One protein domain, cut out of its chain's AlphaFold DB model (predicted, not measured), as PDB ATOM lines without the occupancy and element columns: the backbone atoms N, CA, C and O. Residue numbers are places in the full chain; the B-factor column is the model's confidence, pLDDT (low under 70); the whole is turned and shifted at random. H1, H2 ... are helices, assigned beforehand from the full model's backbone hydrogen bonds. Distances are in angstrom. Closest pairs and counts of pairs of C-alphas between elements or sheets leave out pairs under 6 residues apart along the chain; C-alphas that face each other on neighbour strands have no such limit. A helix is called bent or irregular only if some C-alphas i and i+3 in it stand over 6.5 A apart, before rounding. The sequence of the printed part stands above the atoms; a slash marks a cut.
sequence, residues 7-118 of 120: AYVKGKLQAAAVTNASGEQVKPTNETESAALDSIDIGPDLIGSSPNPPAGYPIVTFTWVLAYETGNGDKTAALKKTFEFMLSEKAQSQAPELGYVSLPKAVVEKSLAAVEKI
ATOM      1  N   ALA A   7      28.628 -42.722 -17.595       90.50
ATOM      2  CA  ALA A   7      28.825 -41.627 -18.541       90.50
ATOM      3  C   ALA A   7      30.075 -41.779 -19.423       90.50
ATOM      4  O   ALA A   7      30.168 -41.124 -20.472       90.50
ATOM      5  N   TYR A   8      31.036 -42.627 -19.040       93.12
ATOM      6  CA  TYR A   8      32.223 -42.935 -19.842       93.12
ATOM      7  C   TYR A   8      32.005 -44.085 -20.832       93.12
ATOM      8  O   TYR A   8      32.824 -44.271 -21.736       93.12
ATOM      9  N   VAL A   9      30.910 -44.843 -20.715       92.12
ATOM     10  CA  VAL A   9      30.569 -45.930 -21.645       92.12
ATOM     11  C   VAL A   9      30.027 -45.337 -22.945       92.12
ATOM     12  O   VAL A   9      28.827 -45.167 -23.145       92.12
ATOM     13  N   LYS A  10      30.948 -44.976 -23.842       88.75
ATOM     14  CA  LYS A  10      30.656 -44.323 -25.124       88.75
ATOM     15  C   LYS A  10      31.462 -44.940 -26.269       88.75
ATOM     16  O   LYS A  10      32.547 -45.499 -26.086       88.75
ATOM     17  N   GLY A  11      30.948 -44.789 -27.490       91.69
ATOM     18  CA  GLY A  11      31.622 -45.227 -28.713       91.69
ATOM     19  C   GLY A  11      31.848 -46.740 -28.748       91.69
ATOM     20  O   GLY A  11      30.900 -47.514 -28.810       91.69
ATOM     21  N   LYS A  12      33.117 -47.163 -28.750       94.75
ATOM     22  CA  LYS A  12      33.490 -48.589 -28.805       94.75
ATOM     23  C   LYS A  12      33.461 -49.278 -27.438       94.75
ATOM     24  O   LYS A  12      33.554 -50.502 -27.394       94.75
ATOM     25  N   LEU A  13      33.384 -48.521 -26.341       94.69
ATOM     26  CA  LEU A  13      33.295 -49.097 -25.005       94.69
ATOM     27  C   LEU A  13      31.865 -49.586 -24.766       94.69
ATOM     28  O   LEU A  13      30.913 -48.826 -24.926       94.69
ATOM     29  N   GLN A  14      31.726 -50.855 -24.393       94.25
ATOM     30  CA  GLN A  14      30.439 -51.493 -24.143       94.25
ATOM     31  C   GLN A  14      30.352 -51.930 -22.688       94.25
ATOM     32  O   GLN A  14      31.309 -52.481 -22.141       94.25
ATOM     33  N   ALA A  15      29.187 -51.718 -22.085       95.25
ATOM     34  CA  ALA A  15      28.886 -52.268 -20.779       95.25
ATOM     35  C   ALA A  15      28.425 -53.728 -20.879       95.25
ATOM     36  O   ALA A  15      27.713 -54.117 -21.810       95.25
ATOM     37  N   ALA A  16      28.826 -54.527 -19.894       95.38
ATOM     38  CA  ALA A  16      28.356 -55.895 -19.739       95.38
ATOM     39  C   ALA A  16      26.964 -55.917 -19.095       95.38
ATOM     40  O   ALA A  16      26.633 -55.053 -18.285       95.38
ATOM     41  N   ALA A  17      26.167 -56.933 -19.428       96.75
ATOM     42  CA  ALA A  17      24.998 -57.261 -18.626       96.75
ATOM     43  C   ALA A  17      25.441 -58.028 -17.371       96.75
ATOM     44  O   ALA A  17      26.312 -58.898 -17.458       96.75
ATOM     45  N   VAL A  18      24.844 -57.718 -16.223       96.62
ATOM     46  CA  VAL A  18      25.184 -58.292 -14.914       96.62
ATOM     47  C   VAL A  18      23.920 -58.852 -14.275       96.62
ATOM     48  O   VAL A  18      22.836 -58.300 -14.441       96.62
ATOM     49  N   THR A  19      24.056 -59.969 -13.565       97.81
ATOM     50  CA  THR A  19      22.950 -60.584 -12.832       97.81
ATOM     51  C   THR A  19      22.745 -59.880 -11.492       97.81
ATOM     52  O   THR A  19      23.681 -59.821 -10.695       97.81
ATOM     53  N   ASN A  20      21.545 -59.350 -11.246       97.38
ATOM     54  CA  ASN A  20      21.180 -58.736  -9.964       97.38
ATOM     55  C   ASN A  20      20.805 -59.788  -8.900       97.38
ATOM     56  O   ASN A  20      20.777 -60.989  -9.183       97.38
ATOM     57  N   ALA A  21      20.507 -59.365  -7.664       97.31
ATOM     58  CA  ALA A  21      20.199 -60.301  -6.571       97.31
ATOM     59  C   ALA A  21      18.932 -61.149  -6.803       97.31
ATOM     60  O   ALA A  21      18.797 -62.208  -6.192       97.31
ATOM     61  N   SER A  22      18.040 -60.720  -7.700       97.44
ATOM     62  CA  SER A  22      16.841 -61.473  -8.093       97.44
ATOM     63  C   SER A  22      17.111 -62.513  -9.187       97.44
ATOM     64  O   SER A  22      16.206 -63.257  -9.559       97.44
ATOM     65  N   GLY A  23      18.339 -62.586  -9.710       97.38
ATOM     66  CA  GLY A  23      18.718 -63.515 -10.775       97.38
ATOM     67  C   GLY A  23      18.451 -62.997 -12.192       97.38
ATOM     68  O   GLY A  23      18.669 -63.730 -13.157       97.38
ATOM     69  N   GLU A  24      18.019 -61.747 -12.347       97.50
ATOM     70  CA  GLU A  24      17.769 -61.140 -13.652       97.50
ATOM     71  C   GLU A  24      19.071 -60.612 -14.263       97.50
ATOM     72  O   GLU A  24      19.864 -59.962 -13.582       97.50
ATOM     73  N   GLN A  25      19.303 -60.876 -15.552       97.69
ATOM     74  CA  GLN A  25      20.440 -60.328 -16.290       97.69
ATOM     75  C   GLN A  25      20.081 -58.957 -16.877       97.69
ATOM     76  O   GLN A  25      19.291 -58.864 -17.812       97.69
ATOM     77  N   VAL A  26      20.717 -57.904 -16.364       97.69
ATOM     78  CA  VAL A  26      20.352 -56.508 -16.642       97.69
ATOM     79  C   VAL A  26      21.548 -55.739 -17.214       97.69
ATOM     80  O   VAL A  26      22.687 -55.964 -16.810       97.69
ATOM     81  N   LYS A  27      21.315 -54.834 -18.172       95.50
ATOM     82  CA  LYS A  27      22.328 -53.893 -18.697       95.50
ATOM     83  C   LYS A  27      22.215 -52.537 -17.996       95.50
ATOM     84  O   LYS A  27      21.100 -52.188 -17.631       95.50
ATOM     85  N   PRO A  28      23.299 -51.751 -17.885       94.06
ATOM     86  CA  PRO A  28      23.218 -50.405 -17.336       94.06
ATOM     87  C   PRO A  28      22.545 -49.471 -18.339       94.06
ATOM     88  O   PRO A  28      23.060 -49.191 -19.424       94.06
ATOM     89  N   THR A  29      21.350 -49.040 -17.980       91.94
ATOM     90  CA  THR A  29      20.563 -47.997 -18.631       91.94
ATOM     91  C   THR A  29      20.022 -47.079 -17.542       91.94
ATOM     92  O   THR A  29      19.856 -47.530 -16.408       91.94
ATOM     93  N   ASN A  30      19.669 -45.840 -17.893       90.06
ATOM     94  CA  ASN A  30      19.068 -44.901 -16.941       90.06
ATOM     95  C   ASN A  30      17.898 -45.538 -16.166       90.06
ATOM     96  O   ASN A  30      17.883 -45.494 -14.946       90.06
ATOM     97  N   GLU A  31      16.975 -46.216 -16.856       92.38
ATOM     98  CA  GLU A  31      15.821 -46.885 -16.234       92.38
ATOM     99  C   GLU A  31      16.237 -47.965 -15.224       92.38
ATOM    100  O   GLU A  31      15.761 -47.999 -14.090       92.38
ATOM    101  N   THR A  32      17.158 -48.844 -15.614       95.44
ATOM    102  CA  THR A  32      17.611 -49.941 -14.748       95.44
ATOM    103  C   THR A  32      18.462 -49.455 -13.578       95.44
ATOM    104  O   THR A  32      18.480 -50.094 -12.532       95.44
ATOM    105  N   GLU A  33      19.190 -48.353 -13.743       94.56
ATOM    106  CA  GLU A  33      19.995 -47.757 -12.679       94.56
ATOM    107  C   GLU A  33      19.101 -46.981 -11.701       94.56
ATOM    108  O   GLU A  33      19.265 -47.136 -10.492       94.56
ATOM    109  N   SER A  34      18.089 -46.250 -12.198       92.88
ATOM    110  CA  SER A  34      17.015 -45.661 -11.382       92.88
ATOM    111  C   SER A  34      16.336 -46.711 -10.519       92.88
ATOM    112  O   SER A  34      16.286 -46.554  -9.305       92.88
ATOM    113  N   ALA A  35      15.879 -47.812 -11.123       94.69
ATOM    114  CA  ALA A  35      15.180 -48.870 -10.399       94.69
ATOM    115  C   ALA A  35      16.043 -49.489  -9.286       94.69
ATOM    116  O   ALA A  35      15.540 -49.825  -8.212       94.69
ATOM    117  N   ALA A  36      17.350 -49.622  -9.526       95.75
ATOM    118  CA  ALA A  36      18.287 -50.099  -8.522       95.75
ATOM    119  C   ALA A  36      18.459 -49.082  -7.383       95.75
ATOM    120  O   ALA A  36      18.331 -49.465  -6.220       95.75
ATOM    121  N   LEU A  37      18.686 -47.800  -7.697       94.62
ATOM    122  CA  LEU A  37      18.839 -46.723  -6.709       94.62
ATOM    123  C   LEU A  37      17.569 -46.512  -5.868       94.62
ATOM    124  O   LEU A  37      17.674 -46.347  -4.655       94.62
ATOM    125  N   ASP A  38      16.387 -46.587  -6.483       92.88
ATOM    126  CA  ASP A  38      15.082 -46.481  -5.815       92.88
ATOM    127  C   ASP A  38      14.849 -47.601  -4.788       92.88
ATOM    128  O   ASP A  38      14.098 -47.426  -3.828       92.88
ATOM    129  N   SER A  39      15.496 -48.758  -4.965       93.06
ATOM    130  CA  SER A  39      15.385 -49.892  -4.040       93.06
ATOM    131  C   SER A  39      16.278 -49.776  -2.798       93.06
ATOM    132  O   SER A  39      16.160 -50.589  -1.878       93.06
ATOM    133  N   ILE A  40      17.187 -48.796  -2.762       93.69
ATOM    134  CA  ILE A  40      18.159 -48.625  -1.681       93.69
ATOM    135  C   ILE A  40      17.569 -47.729  -0.592       93.69
ATOM    136  O   ILE A  40      17.216 -46.574  -0.832       93.69
ATOM    137  N   ASP A  41      17.543 -48.223   0.647       92.25
ATOM    138  CA  ASP A  41      17.293 -47.357   1.799       92.25
ATOM    139  C   ASP A  41      18.519 -46.478   2.061       92.25
ATOM    140  O   ASP A  41      19.556 -46.950   2.526       92.25
ATOM    141  N   ILE A  42      18.392 -45.181   1.767       91.56
ATOM    142  CA  ILE A  42      19.457 -44.196   1.976       91.56
ATOM    143  C   ILE A  42      19.691 -43.862   3.469       91.56
ATOM    144  O   ILE A  42      20.684 -43.223   3.821       91.56
ATOM    145  N   GLY A  43      18.791 -44.278   4.365       92.19
ATOM    146  CA  GLY A  43      18.878 -43.980   5.792       92.19
ATOM    147  C   GLY A  43      18.642 -42.497   6.133       92.19
ATOM    148  O   GLY A  43      18.202 -41.718   5.276       92.19
ATOM    149  N   PRO A  44      18.857 -42.102   7.402       88.88
ATOM    150  CA  PRO A  44      18.675 -40.723   7.868       88.88
ATOM    151  C   PRO A  44      19.838 -39.795   7.487       88.88
ATOM    152  O   PRO A  44      19.612 -38.610   7.260       88.88
ATOM    153  N   ASP A  45      21.050 -40.340   7.362       90.44
ATOM    154  CA  ASP A  45      22.272 -39.571   7.088       90.44
ATOM    155  C   ASP A  45      22.615 -39.504   5.594       90.44
ATOM    156  O   ASP A  45      23.682 -39.032   5.220       90.44
ATOM    157  N   LEU A  46      21.711 -39.978   4.729       93.94
ATOM    158  CA  LEU A  46      21.871 -39.988   3.274       93.94
ATOM    159  C   LEU A  46      23.052 -40.840   2.759       93.94
ATOM    160  O   LEU A  46      23.503 -40.625   1.641       93.94
ATOM    161  N   ILE A  47      23.532 -41.823   3.525       94.12
ATOM    162  CA  ILE A  47      24.718 -42.649   3.195       94.12
ATOM    163  C   ILE A  47      24.403 -44.109   2.841       94.12
ATOM    164  O   ILE A  47      25.311 -44.935   2.735       94.12
ATOM    165  N   GLY A  48      23.125 -44.467   2.721       92.94
ATOM    166  CA  GLY A  48      22.740 -45.848   2.456       92.94
ATOM    167  C   GLY A  48      23.271 -46.376   1.123       92.94
ATOM    168  O   GLY A  48      23.455 -45.649   0.148       92.94
ATOM    169  N   SER A  49      23.545 -47.675   1.099       94.06
ATOM    170  CA  SER A  49      24.064 -48.380  -0.069       94.06
ATOM    171  C   SER A  49      23.559 -49.819  -0.077       94.06
ATOM    172  O   SER A  49      23.206 -50.374   0.963       94.06
ATOM    173  N   SER A  50      23.538 -50.429  -1.259       94.62
ATOM    174  CA  SER A  50      23.309 -51.861  -1.415       94.62
ATOM    175  C   SER A  50      24.400 -52.433  -2.312       94.62
ATOM    176  O   SER A  50      24.565 -51.944  -3.429       94.62
ATOM    177  N   PRO A  51      25.151 -53.454  -1.866       91.75
ATOM    178  CA  PRO A  51      26.185 -54.065  -2.696       91.75
ATOM    179  C   PRO A  51      25.606 -54.880  -3.860       91.75
ATOM    180  O   PRO A  51      26.340 -55.221  -4.784       91.75
ATOM    181  N   ASN A  52      24.322 -55.246  -3.794       94.88
ATOM    182  CA  ASN A  52      23.633 -56.013  -4.827       94.88
ATOM    183  C   ASN A  52      22.112 -55.786  -4.714       94.88
ATOM    184  O   ASN A  52      21.413 -56.618  -4.126       94.88
ATOM    185  N   PRO A  53      21.583 -54.642  -5.186       95.56
ATOM    186  CA  PRO A  53      20.151 -54.390  -5.161       95.56
ATOM    187  C   PRO A  53      19.404 -55.441  -6.006       95.56
ATOM    188  O   PRO A  53      19.904 -55.886  -7.042       95.56
ATOM    189  N   PRO A  54      18.212 -55.882  -5.563       95.38
ATOM    190  CA  PRO A  54      17.448 -56.918  -6.255       95.38
ATOM    191  C   PRO A  54      16.746 -56.413  -7.519       95.38
ATOM    192  O   PRO A  54      16.349 -57.232  -8.345       95.38
ATOM    193  N   ALA A  55      16.579 -55.099  -7.666       95.69
ATOM    194  CA  ALA A  55      15.959 -54.472  -8.825       95.69
ATOM    195  C   ALA A  55      17.022 -53.831  -9.723       95.69
ATOM    196  O   ALA A  55      17.990 -53.258  -9.228       95.69
ATOM    197  N   GLY A  56      16.811 -53.888 -11.040       96.94
ATOM    198  CA  GLY A  56      17.608 -53.120 -11.992       96.94
ATOM    199  C   GLY A  56      19.069 -53.563 -12.108       96.94
ATOM    200  O   GLY A  56      19.405 -54.728 -11.873       96.94
ATOM    201  N   TYR A  57      19.928 -52.638 -12.540       96.88
ATOM    202  CA  TYR A  57      21.354 -52.896 -12.728       96.88
ATOM    203  C   TYR A  57      22.082 -52.846 -11.372       96.88
ATOM    204  O   TYR A  57      22.016 -51.827 -10.688       96.88
ATOM    205  N   PRO A  58      22.795 -53.907 -10.955       96.81
ATOM    206  CA  PRO A  58      23.207 -54.060  -9.557       96.81
ATOM    207  C   PRO A  58      24.446 -53.251  -9.150       96.81
ATOM    208  O   PRO A  58      24.789 -53.212  -7.972       96.81
ATOM    209  N   ILE A  59      25.147 -52.619 -10.093       95.81
ATOM    210  CA  ILE A  59      26.358 -51.840  -9.806       95.81
ATOM    211  C   ILE A  59      26.004 -50.358  -9.883       95.81
ATOM    212  O   ILE A  59      26.289 -49.691 -10.875       95.81
ATOM    213  N   VAL A  60      25.356 -49.863  -8.832       94.75
ATOM    214  CA  VAL A  60      24.970 -48.456  -8.678       94.75
ATOM    215  C   VAL A  60      25.448 -47.916  -7.341       94.75
ATOM    216  O   VAL A  60      25.621 -48.652  -6.370       94.75
ATOM    217  N   THR A  61      25.671 -46.610  -7.281       93.69
ATOM    218  CA  THR A  61      25.968 -45.920  -6.030       93.69
ATOM    219  C   THR A  61      25.568 -44.458  -6.137       93.69
ATOM    220  O   THR A  61      25.466 -43.912  -7.237       93.69
ATOM    221  N   PHE A  62      25.342 -43.829  -4.990       94.31
ATOM    222  CA  PHE A  62      25.187 -42.385  -4.915       94.31
ATOM    223  C   PHE A  62      26.564 -41.712  -4.915       94.31
ATOM    224  O   PHE A  62      27.595 -42.331  -4.653       94.31
ATOM    225  N   THR A  63      26.579 -40.418  -5.203       93.06
ATOM    226  CA  THR A  63      27.730 -39.555  -4.940       93.06
ATOM    227  C   THR A  63      27.289 -38.420  -4.030       93.06
ATOM    228  O   THR A  63      26.118 -38.037  -4.037       93.06
ATOM    229  N   TRP A  64      28.212 -37.898  -3.227       95.00
ATOM    230  CA  TRP A  64      27.888 -36.990  -2.133       95.00
ATOM    231  C   TRP A  64      28.637 -35.675  -2.252       95.00
ATOM    232  O   TRP A  64      29.808 -35.630  -2.629       95.00
ATOM    233  N   VAL A  65      27.959 -34.612  -1.830       95.88
ATOM    234  CA  VAL A  65      28.581 -33.336  -1.493       95.88
ATOM    235  C   VAL A  65      28.543 -33.193   0.022       95.88
ATOM    236  O   VAL A  65      27.489 -33.368   0.631       95.88
ATOM    237  N   LEU A  66      29.689 -32.889   0.632       95.62
ATOM    238  CA  LEU A  66      29.787 -32.625   2.067       95.62
ATOM    239  C   LEU A  66      29.728 -31.117   2.318       95.62
ATOM    240  O   LEU A  66      30.447 -30.350   1.675       95.62
ATOM    241  N   ALA A  67      28.903 -30.705   3.277       95.12
ATOM    242  CA  ALA A  67      28.801 -29.328   3.744       95.12
ATOM    243  C   ALA A  67      28.763 -29.302   5.275       95.12
ATOM    244  O   ALA A  67      28.249 -30.229   5.901       95.12
ATOM    245  N   TYR A  68      29.315 -28.247   5.874       97.31
ATOM    246  CA  TYR A  68      29.195 -28.039   7.313       97.31
ATOM    247  C   TYR A  68      27.760 -27.649   7.666       97.31
ATOM    248  O   TYR A  68      27.160 -26.807   6.998       97.31
ATOM    249  N   GLU A  69      27.228 -28.231   8.738       96.81
ATOM    250  CA  GLU A  69      25.905 -27.874   9.254       96.81
ATOM    251  C   GLU A  69      25.894 -26.454   9.848       96.81
ATOM    252  O   GLU A  69      24.949 -25.701   9.646       96.81
ATOM    253  N   THR A  70      26.975 -26.043  10.514       97.94
ATOM    254  CA  THR A  70      27.129 -24.716  11.135       97.94
ATOM    255  C   THR A  70      28.520 -24.145  10.846       97.94
ATOM    256  O   THR A  70      29.431 -24.887  10.469       97.94
ATOM    257  N   GLY A  71      28.717 -22.839  11.031       97.56
ATOM    258  CA  GLY A  71      30.020 -22.193  10.844       97.56
ATOM    259  C   GLY A  71      30.340 -21.818   9.393       97.56
ATOM    260  O   GLY A  71      31.514 -21.732   9.024       97.56
ATOM    261  N   ASN A  72      29.321 -21.627   8.550       97.50
ATOM    262  CA  ASN A  72      29.495 -21.227   7.151       97.50
ATOM    263  C   ASN A  72      29.560 -19.697   6.951       97.50
ATOM    264  O   ASN A  72      29.977 -19.247   5.876       97.50
ATOM    265  N   GLY A  73      29.182 -18.900   7.958       97.56
ATOM    266  CA  GLY A  73      29.174 -17.434   7.940       97.56
ATOM    267  C   GLY A  73      28.486 -16.854   6.702       97.56
ATOM    268  O   GLY A  73      27.442 -17.337   6.261       97.56
ATOM    269  N   ASP A  74      29.128 -15.873   6.064       97.62
ATOM    270  CA  ASP A  74      28.612 -15.188   4.867       97.62
ATOM    271  C   ASP A  74      28.360 -16.118   3.658       97.62
ATOM    272  O   ASP A  74      27.735 -15.717   2.673       97.62
ATOM    273  N   LYS A  75      28.841 -17.372   3.691       97.88
ATOM    274  CA  LYS A  75      28.640 -18.351   2.608       97.88
ATOM    275  C   LYS A  75      27.323 -19.117   2.724       97.88
ATOM    276  O   LYS A  75      26.916 -19.724   1.733       97.88
ATOM    277  N   THR A  76      26.653 -19.087   3.878       98.25
ATOM    278  CA  THR A  76      25.435 -19.867   4.167       98.25
ATOM    279  C   THR A  76      24.383 -19.729   3.068       98.25
ATOM    280  O   THR A  76      23.933 -20.726   2.502       98.25
ATOM    281  N   ALA A  77      24.049 -18.492   2.687       98.00
ATOM    282  CA  ALA A  77      23.032 -18.226   1.669       98.00
ATOM    283  C   ALA A  77      23.422 -18.760   0.279       98.00
ATOM    284  O   ALA A  77      22.580 -19.282  -0.454       98.00
ATOM    285  N   ALA A  78      24.701 -18.654  -0.095       98.31
ATOM    286  CA  ALA A  78      25.188 -19.144  -1.380       98.31
ATOM    287  C   ALA A  78      25.201 -20.681  -1.442       98.31
ATOM    288  O   ALA A  78      24.845 -21.248  -2.477       98.31
ATOM    289  N   LEU A  79      25.569 -21.348  -0.342       98.31
ATOM    290  CA  LEU A  79      25.540 -22.809  -0.229       98.31
ATOM    291  C   LEU A  79      24.113 -23.346  -0.348       98.31
ATOM    292  O   LEU A  79      23.862 -24.166  -1.230       98.31
ATOM    293  N   LYS A  80      23.175 -22.820   0.456       98.44
ATOM    294  CA  LYS A  80      21.755 -23.202   0.386       98.44
ATOM    295  C   LYS A  80      21.201 -23.058  -1.028       98.44
ATOM    296  O   LYS A  80      20.761 -24.040  -1.618       98.44
ATOM    297  N   LYS A  81      21.366 -21.876  -1.634       98.44
ATOM    298  CA  LYS A  81      20.905 -21.601  -3.003       98.44
ATOM    299  C   LYS A  81      21.499 -22.557  -4.040       98.44
ATOM    300  O   LYS A  81      20.818 -22.943  -4.989       98.44
ATOM    301  N   THR A  82      22.774 -22.915  -3.895       98.38
ATOM    302  CA  THR A  82      23.443 -23.836  -4.823       98.38
ATOM    303  C   THR A  82      22.857 -25.239  -4.708       98.38
ATOM    304  O   THR A  82      22.511 -25.836  -5.725       98.38
ATOM    305  N   PHE A  83      22.693 -25.752  -3.488       98.12
ATOM    306  CA  PHE A  83      22.151 -27.092  -3.275       98.12
ATOM    307  C   PHE A  83      20.665 -27.187  -3.629       98.12
ATOM    308  O   PHE A  83      20.271 -28.143  -4.291       98.12
ATOM    309  N   GLU A  84      19.859 -26.175  -3.306       98.25
ATOM    310  CA  GLU A  84      18.465 -26.074  -3.757       98.25
ATOM    311  C   GLU A  84      18.361 -26.103  -5.285       98.25
ATOM    312  O   GLU A  84      17.526 -26.814  -5.845       98.25
ATOM    313  N   PHE A  85      19.240 -25.377  -5.986       98.19
ATOM    314  CA  PHE A  85      19.278 -25.423  -7.444       98.19
ATOM    315  C   PHE A  85      19.651 -26.817  -7.957       98.19
ATOM    316  O   PHE A  85      18.962 -27.332  -8.836       98.19
ATOM    317  N   MET A  86      20.696 -27.446  -7.406       97.12
ATOM    318  CA  MET A  86      21.113 -28.804  -7.785       97.12
ATOM    319  C   MET A  86      20.000 -29.839  -7.570       97.12
ATOM    320  O   MET A  86      19.877 -30.774  -8.356       97.12
ATOM    321  N   LEU A  87      19.181 -29.663  -6.531       97.38
ATOM    322  CA  LEU A  87      18.061 -30.540  -6.177       97.38
ATOM    323  C   LEU A  87      16.751 -30.185  -6.904       97.38
ATOM    324  O   LEU A  87      15.774 -30.922  -6.797       97.38
ATOM    325  N   SER A  88      16.717 -29.086  -7.661       97.75
ATOM    326  CA  SER A  88      15.536 -28.672  -8.420       97.75
ATOM    327  C   SER A  88      15.234 -29.617  -9.584       97.75
ATOM    328  O   SER A  88      16.144 -30.174 -10.200       97.75
ATOM    329  N   GLU A  89      13.960 -29.713  -9.976       96.44
ATOM    330  CA  GLU A  89      13.531 -30.482 -11.157       96.44
ATOM    331  C   GLU A  89      14.317 -30.093 -12.418       96.44
ATOM    332  O   GLU A  89      14.709 -30.942 -13.222       96.44
ATOM    333  N   LYS A  90      14.619 -28.796 -12.563       96.56
ATOM    334  CA  LYS A  90      15.397 -28.279 -13.688       96.56
ATOM    335  C   LYS A  90      16.797 -28.889 -13.738       96.56
ATOM    336  O   LYS A  90      17.205 -29.313 -14.807       96.56
ATOM    337  N   ALA A  91      17.530 -28.923 -12.628       96.19
ATOM    338  CA  ALA A  91      18.871 -29.509 -12.622       96.19
ATOM    339  C   ALA A  91      18.816 -31.042 -12.713       96.19
ATOM    340  O   ALA A  91      19.570 -31.644 -13.473       96.19
ATOM    341  N   GLN A  92      17.878 -31.676 -12.002       95.50
ATOM    342  CA  GLN A  92      17.727 -33.134 -11.994       95.50
ATOM    343  C   GLN A  92      17.368 -33.703 -13.375       95.50
ATOM    344  O   GLN A  92      17.860 -34.771 -13.735       95.50
ATOM    345  N   SER A  93      16.580 -32.981 -14.180       94.31
ATOM    346  CA  SER A  93      16.248 -33.381 -15.561       94.31
ATOM    347  C   SER A  93      17.433 -33.343 -16.534       94.31
ATOM    348  O   SER A  93      17.355 -33.955 -17.595       94.31
ATOM    349  N   GLN A  94      18.542 -32.686 -16.178       94.62
ATOM    350  CA  GLN A  94      19.759 -32.649 -16.999       94.62
ATOM    351  C   GLN A  94      20.689 -33.842 -16.733       94.62
ATOM    352  O   GLN A  94      21.567 -34.129 -17.546       94.62
ATOM    353  N   ALA A  95      20.520 -34.548 -15.608       92.69
ATOM    354  CA  ALA A  95      21.398 -35.651 -15.217       92.69
ATOM    355  C   ALA A  95      21.467 -36.785 -16.269       92.69
ATOM    356  O   ALA A  95      22.590 -37.164 -16.628       92.69
ATOM    357  N   PRO A  96      20.343 -37.253 -16.860       90.88
ATOM    358  CA  PRO A  96      20.367 -38.318 -17.871       90.88
ATOM    359  C   PRO A  96      21.194 -37.986 -19.112       90.88
ATOM    360  O   PRO A  96      21.869 -38.859 -19.658       90.88
ATOM    361  N   GLU A  97      21.202 -36.720 -19.537       89.50
ATOM    362  CA  GLU A  97      21.986 -36.255 -20.692       89.50
ATOM    363  C   GLU A  97      23.497 -36.335 -20.436       89.50
ATOM    364  O   GLU A  97      24.295 -36.510 -21.360       89.50
ATOM    365  N   LEU A  98      23.892 -36.242 -19.165       88.56
ATOM    366  CA  LEU A  98      25.275 -36.358 -18.718       88.56
ATOM    367  C   LEU A  98      25.681 -37.804 -18.414       88.56
ATOM    368  O   LEU A  98      26.854 -38.033 -18.140       88.56
ATOM    369  N   GLY A  99      24.761 -38.768 -18.521       87.44
ATOM    370  CA  GLY A  99      25.000 -40.174 -18.191       87.44
ATOM    371  C   GLY A  99      24.797 -40.520 -16.714       87.44
ATOM    372  O   GLY A  99      25.214 -41.594 -16.305       87.44
ATOM    373  N   TYR A 100      24.158 -39.631 -15.947       91.62
ATOM    374  CA  TYR A 100      23.765 -39.857 -14.557       91.62
ATOM    375  C   TYR A 100      22.265 -40.092 -14.442       91.62
ATOM    376  O   TYR A 100      21.491 -39.699 -15.306       91.62
ATOM    377  N   VAL A 101      21.845 -40.639 -13.311       92.12
ATOM    378  CA  VAL A 101      20.433 -40.827 -12.996       92.12
ATOM    379  C   VAL A 101      19.910 -39.652 -12.169       92.12
ATOM    380  O   VAL A 101      20.599 -39.170 -11.268       92.12
ATOM    381  N   SER A 102      18.690 -39.188 -12.453       93.00
ATOM    382  CA  SER A 102      17.998 -38.234 -11.578       93.00
ATOM    383  C   SER A 102      17.751 -38.863 -10.205       93.00
ATOM    384  O   SER A 102      17.378 -40.032 -10.107       93.00
ATOM    385  N   LEU A 103      17.930 -38.094  -9.134       93.75
ATOM    386  CA  LEU A 103      17.746 -38.610  -7.784       93.75
ATOM    387  C   LEU A 103      16.296 -39.075  -7.555       93.75
ATOM    388  O   LEU A 103      15.357 -38.370  -7.946       93.75
ATOM    389  N   PRO A 104      16.098 -40.203  -6.848       91.56
ATOM    390  CA  PRO A 104      14.789 -40.604  -6.352       91.56
ATOM    391  C   PRO A 104      14.118 -39.471  -5.573       91.56
ATOM    392  O   PRO A 104      14.773 -38.783  -4.784       91.56
ATOM    393  N   LYS A 105      12.796 -39.317  -5.704       90.88
ATOM    394  CA  LYS A 105      12.050 -38.243  -5.020       90.88
ATOM    395  C   LYS A 105      12.305 -38.219  -3.508       90.88
ATOM    396  O   LYS A 105      12.550 -37.160  -2.938       90.88
ATOM    397  N   ALA A 106      12.309 -39.390  -2.870       90.44
ATOM    398  CA  ALA A 106      12.572 -39.513  -1.438       90.44
ATOM    399  C   ALA A 106      13.997 -39.071  -1.051       90.44
ATOM    400  O   ALA A 106      14.205 -38.546   0.043       90.44
ATOM    401  N   VAL A 107      14.979 -39.258  -1.941       94.00
ATOM    402  CA  VAL A 107      16.352 -38.780  -1.728       94.00
ATOM    403  C   VAL A 107      16.393 -37.261  -1.857       94.00
ATOM    404  O   VAL A 107      16.938 -36.616  -0.970       94.00
ATOM    405  N   VAL A 108      15.741 -36.678  -2.873       95.38
ATOM    406  CA  VAL A 108      15.633 -35.215  -3.030       95.38
ATOM    407  C   VAL A 108      15.012 -34.563  -1.793       95.38
ATOM    408  O   VAL A 108      15.566 -33.600  -1.268       95.38
ATOM    409  N   GLU A 109      13.901 -35.102  -1.286       95.12
ATOM    410  CA  GLU A 109      13.222 -34.583  -0.090       95.12
ATOM    411  C   GLU A 109      14.130 -34.614   1.149       95.12
ATOM    412  O   GLU A 109      14.262 -33.612   1.854       95.12
ATOM    413  N   LYS A 110      14.816 -35.739   1.392       95.75
ATOM    414  CA  LYS A 110      15.771 -35.857   2.503       95.75
ATOM    415  C   LYS A 110      16.990 -34.942   2.319       95.75
ATOM    416  O   LYS A 110      17.462 -34.361   3.294       95.75
ATOM    417  N   SER A 111      17.487 -34.779   1.092       96.88
ATOM    418  CA  SER A 111      18.592 -33.870   0.776       96.88
ATOM    419  C   SER A 111      18.211 -32.409   1.001       96.88
ATOM    420  O   SER A 111      18.987 -31.684   1.613       96.88
ATOM    421  N   LEU A 112      17.012 -31.979   0.598       97.50
ATOM    422  CA  LEU A 112      16.512 -30.631   0.886       97.50
ATOM    423  C   LEU A 112      16.396 -30.394   2.398       97.50
ATOM    424  O   LEU A 112      16.838 -29.363   2.896       97.50
ATOM    425  N   ALA A 113      15.902 -31.378   3.156       97.12
ATOM    426  CA  ALA A 113      15.862 -31.286   4.615       97.12
ATOM    427  C   ALA A 113      17.265 -31.177   5.247       97.12
ATOM    428  O   ALA A 113      17.427 -30.501   6.262       97.12
ATOM    429  N   ALA A 114      18.285 -31.816   4.663       97.19
ATOM    430  CA  ALA A 114      19.672 -31.658   5.097       97.19
ATOM    431  C   ALA A 114      20.227 -30.262   4.760       97.19
ATOM    432  O   ALA A 114      20.899 -29.662   5.597       97.19
ATOM    433  N   VAL A 115      19.897 -29.717   3.583       97.81
ATOM    434  CA  VAL A 115      20.258 -28.343   3.191       97.81
ATOM    435  C   VAL A 115      19.688 -27.326   4.174       97.81
ATOM    436  O   VAL A 115      20.386 -26.382   4.538       97.81
ATOM    437  N   GLU A 116      18.467 -27.535   4.673       97.62
ATOM    438  CA  GLU A 116      17.853 -26.610   5.629       97.62
ATOM    439  C   GLU A 116      18.622 -26.457   6.943       97.62
ATOM    440  O   GLU A 116      18.560 -25.386   7.551       97.62
ATOM    441  N   LYS A 117      19.388 -27.479   7.343       97.19
ATOM    442  CA  LYS A 117      20.213 -27.445   8.557       97.19
ATOM    443  C   LYS A 117      21.459 -26.570   8.417       97.19
ATOM    444  O   LYS A 117      22.025 -26.179   9.432       97.19
ATOM    445  N   ILE A 118      21.876 -26.250   7.188       97.94
ATOM    446  CA  ILE A 118      23.051 -25.409   6.930       97.94
ATOM    447  C   ILE A 118      22.803 -24.000   7.475       97.94
ATOM    448  O   ILE A 118      21.845 -23.324   7.092       97.94
TER     449      ILE A 118
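This is residues 7 to 118 of the 120 residues of the protein "ABC transporter/ substrate binding protein/ phosphate" of Synechococcus sp. A18-40 (UniProt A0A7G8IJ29). This is a mostly loop-built, elongated domain with little regular structure: H2 and H4 lie side by side, opposite ways, toward one end, and H1 sits apart among long loops toward the other. The 112 printed residues hold H1, H2, H3 and H4 in that order and no named strand; the class is all helix, with only 40 residues in named elements. It is only just loose, close to compact, with radius of gyration of the C-alphas 16.1 A and spans 50 by 31 by 20 A.

Residues 18 to 19 pair antiparallel with 25 to 26. H1, residues 30 to 38, is apart from H2, residues 73 to 87. H3, residues 89 to 92, is close to but not clearly touching H2; their closest C-alphas, Phe 85 and Ala 91, are 6.6 A apart. H4, residues 105 to 116, touches H2 at a shallow tilt of 9 degrees, opposite ways; their closest C-alphas, Lys 80 and Val 115, are 6.0 A apart. Every O i to N i+4 pair is within hydrogen-bond range in H1 and H4, 9 of 11 in H2; H3 is too short for one.

H1 begins at C-alpha 30 (19.068, -44.901, -16.941) and is 11.9 A long. H2 is 22.2 A long and irregular, C-alphas 74 and 77 being 7.1 A apart. H3 is 5.0 A long. H4, 16.8 A long, ends at C-alpha 116 (17.853, -26.610, 5.629).

The farthest C-alphas, Gly 23 and Asp 74, are 51.7 A apart. The printed part has no cut; the links H1 to H2 and H3 to H4 are long. No printed residue is under 70 in pLDDT.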